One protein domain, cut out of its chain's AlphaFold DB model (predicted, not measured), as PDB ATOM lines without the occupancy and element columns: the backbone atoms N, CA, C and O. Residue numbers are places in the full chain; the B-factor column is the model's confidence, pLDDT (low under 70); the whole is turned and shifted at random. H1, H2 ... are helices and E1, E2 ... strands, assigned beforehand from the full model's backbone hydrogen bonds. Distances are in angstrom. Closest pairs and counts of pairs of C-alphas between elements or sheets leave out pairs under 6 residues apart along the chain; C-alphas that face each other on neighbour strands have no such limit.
ATOM      1  N   THR A 337      71.410  12.506  24.107       39.97
ATOM      2  CA  THR A 337      72.497  12.541  25.097       39.97
ATOM      3  C   THR A 337      73.133  11.145  25.186       39.97
ATOM      4  O   THR A 337      72.419  10.151  25.067       39.97
ATOM      5  N   ILE A 338      74.438  11.060  25.477       33.34
ATOM      6  CA  ILE A 338      75.018  10.450  26.698       33.34
ATOM      7  C   ILE A 338      76.547  10.329  26.546       33.34
ATOM      8  O   ILE A 338      77.035   9.632  25.663       33.34
ATOM      9  N   GLY A 339      77.256  10.909  27.522       32.06
ATOM     10  CA  GLY A 339      78.534  10.410  28.037       32.06
ATOM     11  C   GLY A 339      79.778  11.142  27.549       32.06
ATOM     12  O   GLY A 339      80.198  10.922  26.429       32.06
ATOM     13  N   ASP A 340      80.353  11.973  28.423       36.53
ATOM     14  CA  ASP A 340      81.742  12.454  28.467       36.53
ATOM     15  C   ASP A 340      82.680  11.948  27.348       36.53
ATOM     16  O   ASP A 340      83.388  10.954  27.514       36.53
ATOM     17  N   PHE A 341      82.738  12.672  26.226       40.53
ATOM     18  CA  PHE A 341      83.812  12.544  25.241       40.53
ATOM     19  C   PHE A 341      84.548  13.880  25.138       40.53
ATOM     20  O   PHE A 341      83.953  14.936  24.953       40.53
ATOM     21  N   VAL A 342      85.857  13.799  25.347       43.25
ATOM     22  CA  VAL A 342      86.819  14.897  25.443       43.25
ATOM     23  C   VAL A 342      86.830  15.753  24.168       43.25
ATOM     24  O   VAL A 342      87.012  15.209  23.086       43.25
ATOM     25  N   ASP A 343      86.665  17.071  24.344       50.03
ATOM     26  CA  ASP A 343      87.053  18.262  23.548       50.03
ATOM     27  C   ASP A 343      87.770  18.083  22.183       50.03
ATOM     28  O   ASP A 343      88.763  18.758  21.901       50.03
ATOM     29  N   LYS A 344      87.296  17.213  21.290       59.53
ATOM     30  CA  LYS A 344      87.763  17.156  19.898       59.53
ATOM     31  C   LYS A 344      86.594  17.391  18.962       59.53
ATOM     32  O   LYS A 344      85.767  16.512  18.741       59.53
ATOM     33  N   GLU A 345      86.552  18.597  18.406       74.94
ATOM     34  CA  GLU A 345      85.592  19.007  17.382       74.94
ATOM     35  C   GLU A 345      85.911  18.292  16.058       74.94
ATOM     36  O   GLU A 345      86.611  18.811  15.188       74.94
ATOM     37  N   ILE A 346      85.439  17.052  15.929       83.62
ATOM     38  CA  ILE A 346      85.476  16.302  14.671       83.62
ATOM     39  C   ILE A 346      84.253  16.716  13.862       83.62
ATOM     40  O   ILE A 346      83.122  16.537  14.323       83.62
ATOM     41  N   SER A 347      84.467  17.245  12.660       88.44
ATOM     42  CA  SER A 347      83.361  17.647  11.794       88.44
ATOM     43  C   SER A 347      82.806  16.479  10.982       88.44
ATOM     44  O   SER A 347      83.534  15.623  10.480       88.44
ATOM     45  N   CYS A 348      81.493  16.456  10.823       88.19
ATOM     46  CA  CYS A 348      80.790  15.623   9.866       88.19
ATOM     47  C   CYS A 348      80.749  16.307   8.508       88.19
ATOM     48  O   CYS A 348      80.488  17.503   8.419       88.19
ATOM     49  N   ILE A 349      80.932  15.512   7.460       89.75
ATOM     50  CA  ILE A 349      80.663  15.909   6.084       89.75
ATOM     51  C   ILE A 349      79.479  15.087   5.603       89.75
ATOM     52  O   ILE A 349      79.565  13.861   5.503       89.75
ATOM     53  N   THR A 350      78.384  15.772   5.311       86.75
ATOM     54  CA  THR A 350      77.088  15.183   4.967       86.75
ATOM     55  C   THR A 350      76.678  15.424   3.516       86.75
ATOM     56  O   THR A 350      75.742  14.809   3.010       86.75
ATOM     57  N   ASN A 351      77.361  16.332   2.819       85.50
ATOM     58  CA  ASN A 351      77.079  16.645   1.424       85.50
ATOM     59  C   ASN A 351      78.334  17.116   0.673       85.50
ATOM     60  O   ASN A 351      79.413  17.293   1.244       85.50
ATOM     61  N   TRP A 352      78.189  17.287  -0.642       84.00
ATOM     62  CA  TRP A 352      79.285  17.686  -1.523       84.00
ATOM     63  C   TRP A 352      79.771  19.116  -1.277       84.00
ATOM     64  O   TRP A 352      80.967  19.352  -1.406       84.00
ATOM     65  N   ASP A 353      78.899  20.044  -0.879       82.31
ATOM     66  CA  ASP A 353      79.298  21.429  -0.602       82.31
ATOM     67  C   ASP A 353      80.184  21.490   0.660       82.31
ATOM     68  O   ASP A 353      81.276  22.060   0.630       82.31
ATOM     69  N   GLU A 354      79.796  20.780   1.726       86.75
ATOM     70  CA  GLU A 354      80.618  20.563   2.929       86.75
ATOM     71  C   GLU A 354      81.946  19.874   2.603       86.75
ATOM     72  O   GLU A 354      82.994  20.228   3.136       86.75
ATOM     73  N   PHE A 355      81.945  18.905   1.689       87.31
ATOM     74  CA  PHE A 355      83.186  18.264   1.273       87.31
ATOM     75  C   PHE A 355      84.122  19.247   0.551       87.31
ATOM     76  O   PHE A 355      85.333  19.268   0.796       87.31
ATOM     77  N   LEU A 356      83.584  20.072  -0.348       83.62
ATOM     78  CA  LEU A 356      84.357  21.048  -1.117       83.62
ATOM     79  C   LEU A 356      84.936  22.147  -0.214       83.62
ATOM     80  O   LEU A 356      86.117  22.475  -0.350       83.62
ATOM     81  N   GLU A 357      84.180  22.621   0.772       81.25
ATOM     82  CA  GLU A 357      84.600  23.659   1.730       81.25
ATOM     83  C   GLU A 357      84.955  23.098   3.116       81.25
ATOM     84  O   GLU A 357      84.744  23.734   4.149       81.25
ATOM     85  N   ARG A 358      85.513  21.883   3.142       84.50
ATOM     86  CA  ARG A 358      85.903  21.189   4.373       84.50
ATOM     87  C   ARG A 358      86.871  22.031   5.227       84.50
ATOM     88  O   ARG A 358      87.846  22.561   4.681       84.50
ATOM     89  N   PRO A 359      86.674  22.096   6.559       80.00
ATOM     90  CA  PRO A 359      87.610  22.750   7.468       80.00
ATOM     91  C   PRO A 359      88.942  21.987   7.564       80.00
ATOM     92  O   PRO A 359      89.032  20.797   7.273       80.00
ATOM     93  N   ASP A 360      89.997  22.652   8.040       81.56
ATOM     94  CA  ASP A 360      91.308  22.013   8.259       81.56
ATOM     95  C   ASP A 360      91.340  21.058   9.476       81.56
ATOM     96  O   ASP A 360      92.365  20.419   9.737       81.56
ATOM     97  N   THR A 361      90.222  20.924  10.198       83.56
ATOM     98  CA  THR A 361      90.042  19.979  11.308       83.56
ATOM     99  C   THR A 361      89.868  18.537  10.808       83.56
ATOM    100  O   THR A 361      89.567  18.316   9.630       83.56
ATOM    101  N   PRO A 362      90.072  17.529  11.677       86.38
ATOM    102  CA  PRO A 362      89.707  16.153  11.366       86.38
ATOM    103  C   PRO A 362      88.217  16.050  11.037       86.38
ATOM    104  O   PRO A 362      87.378  16.559  11.783       86.38
ATOM    105  N   SER A 363      87.894  15.368   9.940       88.94
ATOM    106  CA  SER A 363      86.509  15.221   9.485       88.94
ATOM    107  C   SER A 363      86.153  13.773   9.165       88.94
ATOM    108  O   SER A 363      87.013  12.978   8.777       88.94
ATOM    109  N   VAL A 364      84.868  13.445   9.275       89.62
ATOM    110  CA  VAL A 364      84.291  12.147   8.906       89.62
ATOM    111  C   VAL A 364      83.254  12.360   7.805       89.62
ATOM    112  O   VAL A 364      82.278  13.082   8.000       89.62
ATOM    113  N   ALA A 365      83.456  11.733   6.647       90.50
ATOM    114  CA  ALA A 365      82.472  11.687   5.575       90.50
ATOM    115  C   ALA A 365      81.437  10.588   5.829       90.50
ATOM    116  O   ALA A 365      81.775   9.424   6.051       90.50
ATOM    117  N   MET A 366      80.170  10.984   5.773       88.75
ATOM    118  CA  MET A 366      79.015  10.162   6.119       88.75
ATOM    119  C   MET A 366      78.528   9.354   4.907       88.75
ATOM    120  O   MET A 366      77.476   9.642   4.327       88.75
ATOM    121  N   THR A 367      79.330   8.364   4.507       88.56
ATOM    122  CA  THR A 367      79.180   7.551   3.283       88.56
ATOM    123  C   THR A 367      78.887   6.071   3.560       88.56
ATOM    124  O   THR A 367      79.171   5.205   2.730       88.56
ATOM    125  N   HIS A 368      78.342   5.754   4.736       86.50
ATOM    126  CA  HIS A 368      78.328   4.381   5.237       86.50
ATOM    127  C   HIS A 368      77.552   3.433   4.309       86.50
ATOM    128  O   HIS A 368      76.355   3.602   4.091       86.50
ATOM    129  N   LYS A 369      78.231   2.386   3.815       84.19
ATOM    130  CA  LYS A 369      77.717   1.420   2.816       84.19
ATOM    131  C   LYS A 369      77.400   2.015   1.436       84.19
ATOM    132  O   LYS A 369      76.696   1.379   0.658       84.19
ATOM    133  N   ASN A 370      77.945   3.183   1.118       87.38
ATOM    134  CA  ASN A 370      77.862   3.809  -0.196       87.38
ATOM    135  C   ASN A 370      79.258   3.838  -0.822       87.38
ATOM    136  O   ASN A 370      79.988   4.830  -0.759       87.38
ATOM    137  N   TRP A 371      79.649   2.703  -1.399       87.19
ATOM    138  CA  TRP A 371      80.991   2.487  -1.941       87.19
ATOM    139  C   TRP A 371      81.368   3.517  -3.013       87.19
ATOM    140  O   TRP A 371      82.526   3.925  -3.111       87.19
ATOM    141  N   LEU A 372      80.385   3.985  -3.791       86.25
ATOM    142  CA  LEU A 372      80.602   4.946  -4.864       86.25
ATOM    143  C   LEU A 372      80.894   6.345  -4.316       86.25
ATOM    144  O   LEU A 372      81.791   7.029  -4.820       86.25
ATOM    145  N   ALA A 373      80.190   6.762  -3.260       87.69
ATOM    146  CA  ALA A 373      80.518   7.981  -2.530       87.69
ATOM    147  C   ALA A 373      81.890   7.863  -1.856       87.69
ATOM    148  O   ALA A 373      82.699   8.783  -1.981       87.69
ATOM    149  N   ARG A 374      82.206   6.707  -1.250       89.06
ATOM    150  CA  ARG A 374      83.531   6.446  -0.669       89.06
ATOM    151  C   ARG A 374      84.648   6.590  -1.696       89.06
ATOM    152  O   ARG A 374      85.611   7.317  -1.458       89.06
ATOM    153  N   LEU A 375      84.499   5.953  -2.857       86.81
ATOM    154  CA  LEU A 375      85.455   6.042  -3.960       86.81
ATOM    155  C   LEU A 375      85.615   7.485  -4.440       86.81
ATOM    156  O   LEU A 375      86.736   7.978  -4.567       86.81
ATOM    157  N   SER A 376      84.500   8.175  -4.671       85.81
ATOM    158  CA  SER A 376      84.499   9.543  -5.191       85.81
ATOM    159  C   SER A 376      85.184  10.516  -4.226       85.81
ATOM    160  O   SER A 376      86.078  11.262  -4.633       85.81
ATOM    161  N   ILE A 377      84.833  10.462  -2.938       87.69
ATOM    162  CA  ILE A 377      85.451  11.281  -1.891       87.69
ATOM    163  C   ILE A 377      86.933  10.937  -1.746       87.69
ATOM    164  O   ILE A 377      87.761  11.846  -1.732       87.69
ATOM    165  N   ALA A 378      87.301   9.653  -1.699       88.06
ATOM    166  CA  ALA A 378      88.693   9.240  -1.542       88.06
ATOM    167  C   ALA A 378      89.583   9.736  -2.691       88.06
ATOM    168  O   ALA A 378      90.680  10.248  -2.452       88.06
ATOM    169  N   VAL A 379      89.100   9.641  -3.933       82.25
ATOM    170  CA  VAL A 379      89.816  10.136  -5.116       82.25
ATOM    171  C   VAL A 379      89.974  11.657  -5.066       82.25
ATOM    172  O   VAL A 379      91.079  12.161  -5.283       82.25
ATOM    173  N   LEU A 380      88.906  12.400  -4.763       83.50
ATOM    174  CA  LEU A 380      88.944  13.865  -4.732       83.50
ATOM    175  C   LEU A 380      89.795  14.396  -3.569       83.50
ATOM    176  O   LEU A 380      90.602  15.305  -3.764       83.50
ATOM    177  N   ALA A 381      89.674  13.804  -2.384       85.62
ATOM    178  CA  ALA A 381      90.425  14.195  -1.196       85.62
ATOM    179  C   ALA A 381      91.926  13.906  -1.364       85.62
ATOM    180  O   ALA A 381      92.756  14.791  -1.153       85.62
ATOM    181  N   SER A 382      92.284  12.723  -1.880       83.25
ATOM    182  CA  SER A 382      93.676  12.379  -2.202       83.25
ATOM    183  C   SER A 382      94.297  13.371  -3.194       83.25
ATOM    184  O   SER A 382      95.438  13.806  -3.030       83.25
ATOM    185  N   ARG A 383      93.525  13.833  -4.189       79.06
ATOM    186  CA  ARG A 383      93.973  14.869  -5.135       79.06
ATOM    187  C   ARG A 383      94.159  16.248  -4.513       79.06
ATOM    188  O   ARG A 383      95.059  16.965  -4.944       79.06
ATOM    189  N   ARG A 384      93.350  16.618  -3.517       78.94
ATOM    190  CA  ARG A 384      93.525  17.859  -2.740       78.94
ATOM    191  C   ARG A 384      94.733  17.802  -1.796       78.94
ATOM    192  O   ARG A 384      95.119  18.833  -1.250       78.94
ATOM    193  N   GLY A 385      95.344  16.625  -1.640       80.44
ATOM    194  CA  GLY A 385      96.436  16.381  -0.703       80.44
ATOM    195  C   GLY A 385      95.956  16.099   0.720       80.44
ATOM    196  O   GLY A 385      96.758  16.197   1.649       80.44
ATOM    197  N   ASP A 386      94.672  15.773   0.894       84.75
ATOM    198  CA  ASP A 386      94.135  15.328   2.177       84.75
ATOM    199  C   ASP A 386      94.661  13.925   2.510       84.75
ATOM    200  O   ASP A 386      94.940  13.098   1.633       84.75
ATOM    201  N   ARG A 387      94.771  13.637   3.806       86.25
ATOM    202  CA  ARG A 387      95.118  12.306   4.302       86.25
ATOM    203  C   ARG A 387      93.839  11.505   4.474       86.25
ATOM    204  O   ARG A 387      93.096  11.712   5.428       86.25
ATOM    205  N   VAL A 388      93.590  10.605   3.531       87.62
ATOM    206  CA  VAL A 388      92.346   9.834   3.469       87.62
ATOM    207  C   VAL A 388      92.518   8.476   4.139       87.62
ATOM    208  O   VAL A 388      93.389   7.698   3.750       87.62
ATOM    209  N   PHE A 389      91.645   8.168   5.094       87.00
ATOM    210  CA  PHE A 389      91.495   6.833   5.665       87.00
ATOM    211  C   PHE A 389      90.140   6.273   5.259       87.00
ATOM    212  O   PHE A 389      89.105   6.749   5.720       87.00
ATOM    213  N   VAL A 390      90.153   5.261   4.397       86.25
ATOM    214  CA  VAL A 390      88.940   4.567   3.965       86.25
ATOM    215  C   VAL A 390      88.794   3.289   4.776       86.25
ATOM    216  O   VAL A 390      89.708   2.462   4.795       86.25
ATOM    217  N   ASN A 391      87.671   3.127   5.467       81.50
ATOM    218  CA  ASN A 391      87.379   1.914   6.224       81.50
ATOM    219  C   ASN A 391      85.875   1.795   6.468       81.50
ATOM    220  O   ASN A 391      85.208   2.799   6.635       81.50
ATOM    221  N   ASP A 392      85.353   0.582   6.623       75.19
ATOM    222  CA  ASP A 392      83.941   0.366   6.979       75.19
ATOM    223  C   ASP A 392      83.594   0.801   8.408       75.19
ATOM    224  O   ASP A 392      82.433   0.773   8.817       75.19
ATOM    225  N   ARG A 393      84.609   1.118   9.219       71.94
ATOM    226  CA  ARG A 393      84.438   1.530  10.609       71.94
ATOM    227  C   ARG A 393      85.349   2.695  10.929       71.94
ATOM    228  O   ARG A 393      86.564   2.611  10.752       71.94
ATOM    229  N   PHE A 394      84.757   3.727  11.511       72.06
ATOM    230  CA  PHE A 394      85.481   4.774  12.209       72.06
ATOM    231  C   PHE A 394      85.571   4.446  13.696       72.06
ATOM    232  O   PHE A 394      84.609   3.983  14.309       72.06
ATOM    233  N   CYS A 395      86.751   4.654  14.269       71.06
ATOM    234  CA  CYS A 395      87.029   4.361  15.664       71.06
ATOM    235  C   CYS A 395      87.745   5.570  16.270       71.06
ATOM    236  O   CYS A 395      88.814   5.952  15.804       71.06
ATOM    237  N   ILE A 396      87.144   6.190  17.291       73.31
ATOM    238  CA  ILE A 396      87.704   7.392  17.939       73.31
ATOM    239  C   ILE A 396      89.074   7.075  18.549       73.31
ATOM    240  O   ILE A 396      90.003   7.860  18.402       73.31
ATOM    241  N   GLN A 397      89.245   5.876  19.112       72.62
ATOM    242  CA  GLN A 397      90.546   5.418  19.603       72.62
ATOM    243  C   GLN A 397      91.622   5.438  18.506       72.62
ATOM    244  O   GLN A 397      92.751   5.827  18.756       72.62
ATOM    245  N   CYS A 398      91.265   5.089  17.268       71.31
ATOM    246  CA  CYS A 398      92.183   5.090  16.131       71.31
ATOM    247  C   CYS A 398      92.659   6.512  15.809       71.31
ATOM    248  O   CYS A 398      93.791   6.699  15.373       71.31
ATOM    249  N   LEU A 399      91.795   7.512  16.017       74.75
ATOM    250  CA  LEU A 399      92.141   8.921  15.870       74.75
ATOM    251  C   LEU A 399      93.056   9.395  17.006       74.75
ATOM    252  O   LEU A 399      94.038  10.083  16.747       74.75
ATOM    253  N   GLU A 400      92.757   9.009  18.247       76.38
ATOM    254  CA  GLU A 400      93.602   9.321  19.405       76.38
ATOM    255  C   GLU A 400      94.998   8.706  19.279       76.38
ATOM    256  O   GLU A 400      95.993   9.377  19.543       76.38
ATOM    257  N   ASP A 401      95.078   7.462  18.809       76.31
ATOM    258  CA  ASP A 401      96.339   6.768  18.563       76.31
ATOM    259  C   ASP A 401      97.145   7.462  17.448       76.31
ATOM    260  O   ASP A 401      98.370   7.569  17.539       76.31
ATOM    261  N   LEU A 402      96.470   7.975  16.409       74.00
ATOM    262  CA  LEU A 402      97.101   8.730  15.321       74.00
ATOM    263  C   LEU A 402      97.666  10.071  15.813       74.00
ATOM    264  O   LEU A 402      98.778  10.445  15.446       74.00
ATOM    265  N   GLU A 403      96.919  10.777  16.660       77.38
ATOM    266  CA  GLU A 403      97.367  12.026  17.278       77.38
ATOM    267  C   GLU A 403      98.543  11.811  18.227       77.38
ATOM    268  O   GLU A 403      99.502  12.583  18.208       77.38
ATOM    269  N   ALA A 404      98.492  10.749  19.034       77.25
ATOM    270  CA  ALA A 404      99.584  10.374  19.920       77.25
ATOM    271  C   ALA A 404     100.857  10.009  19.137       77.25
ATOM    272  O   ALA A 404     101.965  10.220  19.634       77.25
ATOM    273  N   PHE A 405     100.705   9.470  17.924       79.88
ATOM    274  CA  PHE A 405     101.817   9.154  17.035       79.88
ATOM    275  C   PHE A 405     102.440  10.410  16.409       79.88
ATOM    276  O   PHE A 405     103.659  10.573  16.471       79.88
ATOM    277  N   ASP A 406     101.629  11.294  15.820       76.00
ATOM    278  CA  ASP A 406     102.085  12.583  15.290       76.00
ATOM    279  C   ASP A 406     100.914  13.590  15.195       76.00
ATOM    280  O   ASP A 406     100.048  13.459  14.329       76.00
ATOM    281  N   PRO A 407     100.895  14.652  16.023       72.94
ATOM    282  CA  PRO A 407      99.842  15.670  16.005       72.94
ATOM    283  C   PRO A 407      99.751  16.442  14.683       72.94
ATOM    284  O   PRO A 407      98.677  16.909  14.308       72.94
ATOM    285  N   ALA A 408     100.857  16.562  13.937       70.88
ATOM    286  CA  ALA A 408     100.845  17.173  12.610       70.88
ATOM    287  C   ALA A 408     100.127  16.284  11.580       70.88
ATOM    288  O   ALA A 408      99.815  16.750  10.475       70.88
ATOM    289  N   LEU A 409      99.846  15.016  11.920       69.50
ATOM    290  CA  LEU A 409      99.041  14.141  11.082       69.50
ATOM    291  C   LEU A 409      97.586  14.577  11.008       69.50
ATOM    292  O   LEU A 409      97.016  14.406   9.938       69.50
ATOM    293  N   LEU A 410      97.041  15.175  12.074       70.38
ATOM    294  CA  LEU A 410      95.619  15.507  12.216       70.38
ATOM    295  C   LEU A 410      95.119  16.602  11.276       70.38
ATOM    296  O   LEU A 410      93.943  16.606  10.909       70.38
ATOM    297  N   ALA A 411      95.999  17.515  10.866       69.25
ATOM    298  CA  ALA A 411      95.639  18.527   9.889       69.25
ATOM    299  C   ALA A 411      95.285  17.840   8.561       69.25
ATOM    300  O   ALA A 411      96.098  17.098   7.997       69.25
ATOM    301  N   LYS A 412      94.073  18.111   8.062       77.69
ATOM    302  CA  LYS A 412      93.535  17.552   6.811       77.69
ATOM    303  C   LYS A 412      93.361  16.031   6.780       77.69
ATOM    304  O   LYS A 412      93.493  15.411   5.721       77.69
ATOM    305  N   VAL A 413      93.059  15.423   7.925       85.81
ATOM    306  CA  VAL A 413      92.617  14.024   7.959       85.81
ATOM    307  C   VAL A 413      91.145  13.938   7.591       85.81
ATOM    308  O   VAL A 413      90.308  14.612   8.189       85.81
ATOM    309  N   LEU A 414      90.844  13.057   6.644       87.56
ATOM    310  CA  LEU A 414      89.489  12.703   6.268       87.56
ATOM    311  C   LEU A 414      89.273  11.203   6.447       87.56
ATOM    312  O   LEU A 414      89.916  10.387   5.785       87.56
ATOM    313  N   PHE A 415      88.333  10.849   7.313       86.88
ATOM    314  CA  PHE A 415      87.823   9.488   7.413       86.88
ATOM    315  C   PHE A 415      86.654   9.323   6.455       86.88
ATOM    316  O   PHE A 415      85.720  10.117   6.470       86.88
ATOM    317  N   VAL A 416      86.712   8.293   5.623       84.81
ATOM    318  CA  VAL A 416      85.674   7.948   4.655       84.81
ATOM    319  C   VAL A 416      85.105   6.605   5.084       84.81
ATOM    320  O   VAL A 416      85.804   5.589   4.998       84.81
ATOM    321  N   VAL A 417      83.883   6.634   5.620       79.75
ATOM    322  CA  VAL A 417      83.265   5.508   6.340       79.75
ATOM    323  C   VAL A 417      82.086   4.949   5.590       79.75
ATOM    324  O   VAL A 417      81.318   5.768   5.045       79.75
TER     325      VAL A 417
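This is residues 337 to 417 of the 417 residues of an uncharacterized protein of Blastomyces percursus (UniProt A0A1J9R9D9). A small twisted sheet of four parallel strands has H2 and the short H1 over one face, while H3 sits off the opposite side, clear of the sheet. Residues 337 to 346 lead into edge strand E1 as a tail. The printed part has 81 residues in the order E1 H1 E2 H2 E3 H3 E4; the sheet order is E1 E2 E4 E3. The class is mixed, helices and strands; the whole is compact, with a radius of gyration of the C-alphas of 12.5 A and spans of 33 by 30 by 22 A.

E1, residues 347 to 349, begins at C-alpha 347 (83.361, 17.647, 11.794). H1 is residues 352 to 356 and E2 363 to 365. H2, residues 371 to 384, is 19.9 A long. E3, residues 387 to 390, is 9.9 A long, and H3, residues 396 to 405, 14.3 A. E4, residues 413 to 416, is 9.8 A long and ends at C-alpha 416 (85.674, 7.948, 4.655).

E1 and E2 are parallel at 25 degrees, with N 349 and O 364 2.8 A apart. E2 and E4 are parallel at 20 degrees, N 365 and O 415 being 2.8 A apart. E4 and E3 are parallel at 20 degrees, with N 416 and O 389 2.8 A apart. These three N and O pairs are within hydrogen-bond range. E1, H1, E2 and E3, H3, E4 are strand-helix-strand units, parallel neighbour strands with a helix between; E2, H2, E3 is a split one, with E4 between its strands. Each crossover is right-handed. H2 is on the sheet at a height of 8.4 A, over E4 and E3, and runs along the strands, at 7 degrees to E4 on the local plane; its closest C-alphas to E4 are those of Arg 374 and Val 416, 5.9 A. H2 and the sheet make two layers, a helix on one face. H1 is on the same face at a height of 8.7 A, over none of the strands, but only just: 2 of its C-alphas fall on E1 and 2 on E2. H1 and H2 are close but not clearly touching, the C-alphas of Phe 355 and Ile 377 being 8.0 A apart. H3 is not on the sheet and is apart from H1 and H2. In H1, H2 and H3 every O i to N i+4 pair is within hydrogen-bond range.

The two C-alphas farthest apart are those of Ile 338 and Arg 383, 37.3 A. The printed part has no cut, and no link is long. The model's pLDDT is under 70 at residues 337 to 344, 409 and 411.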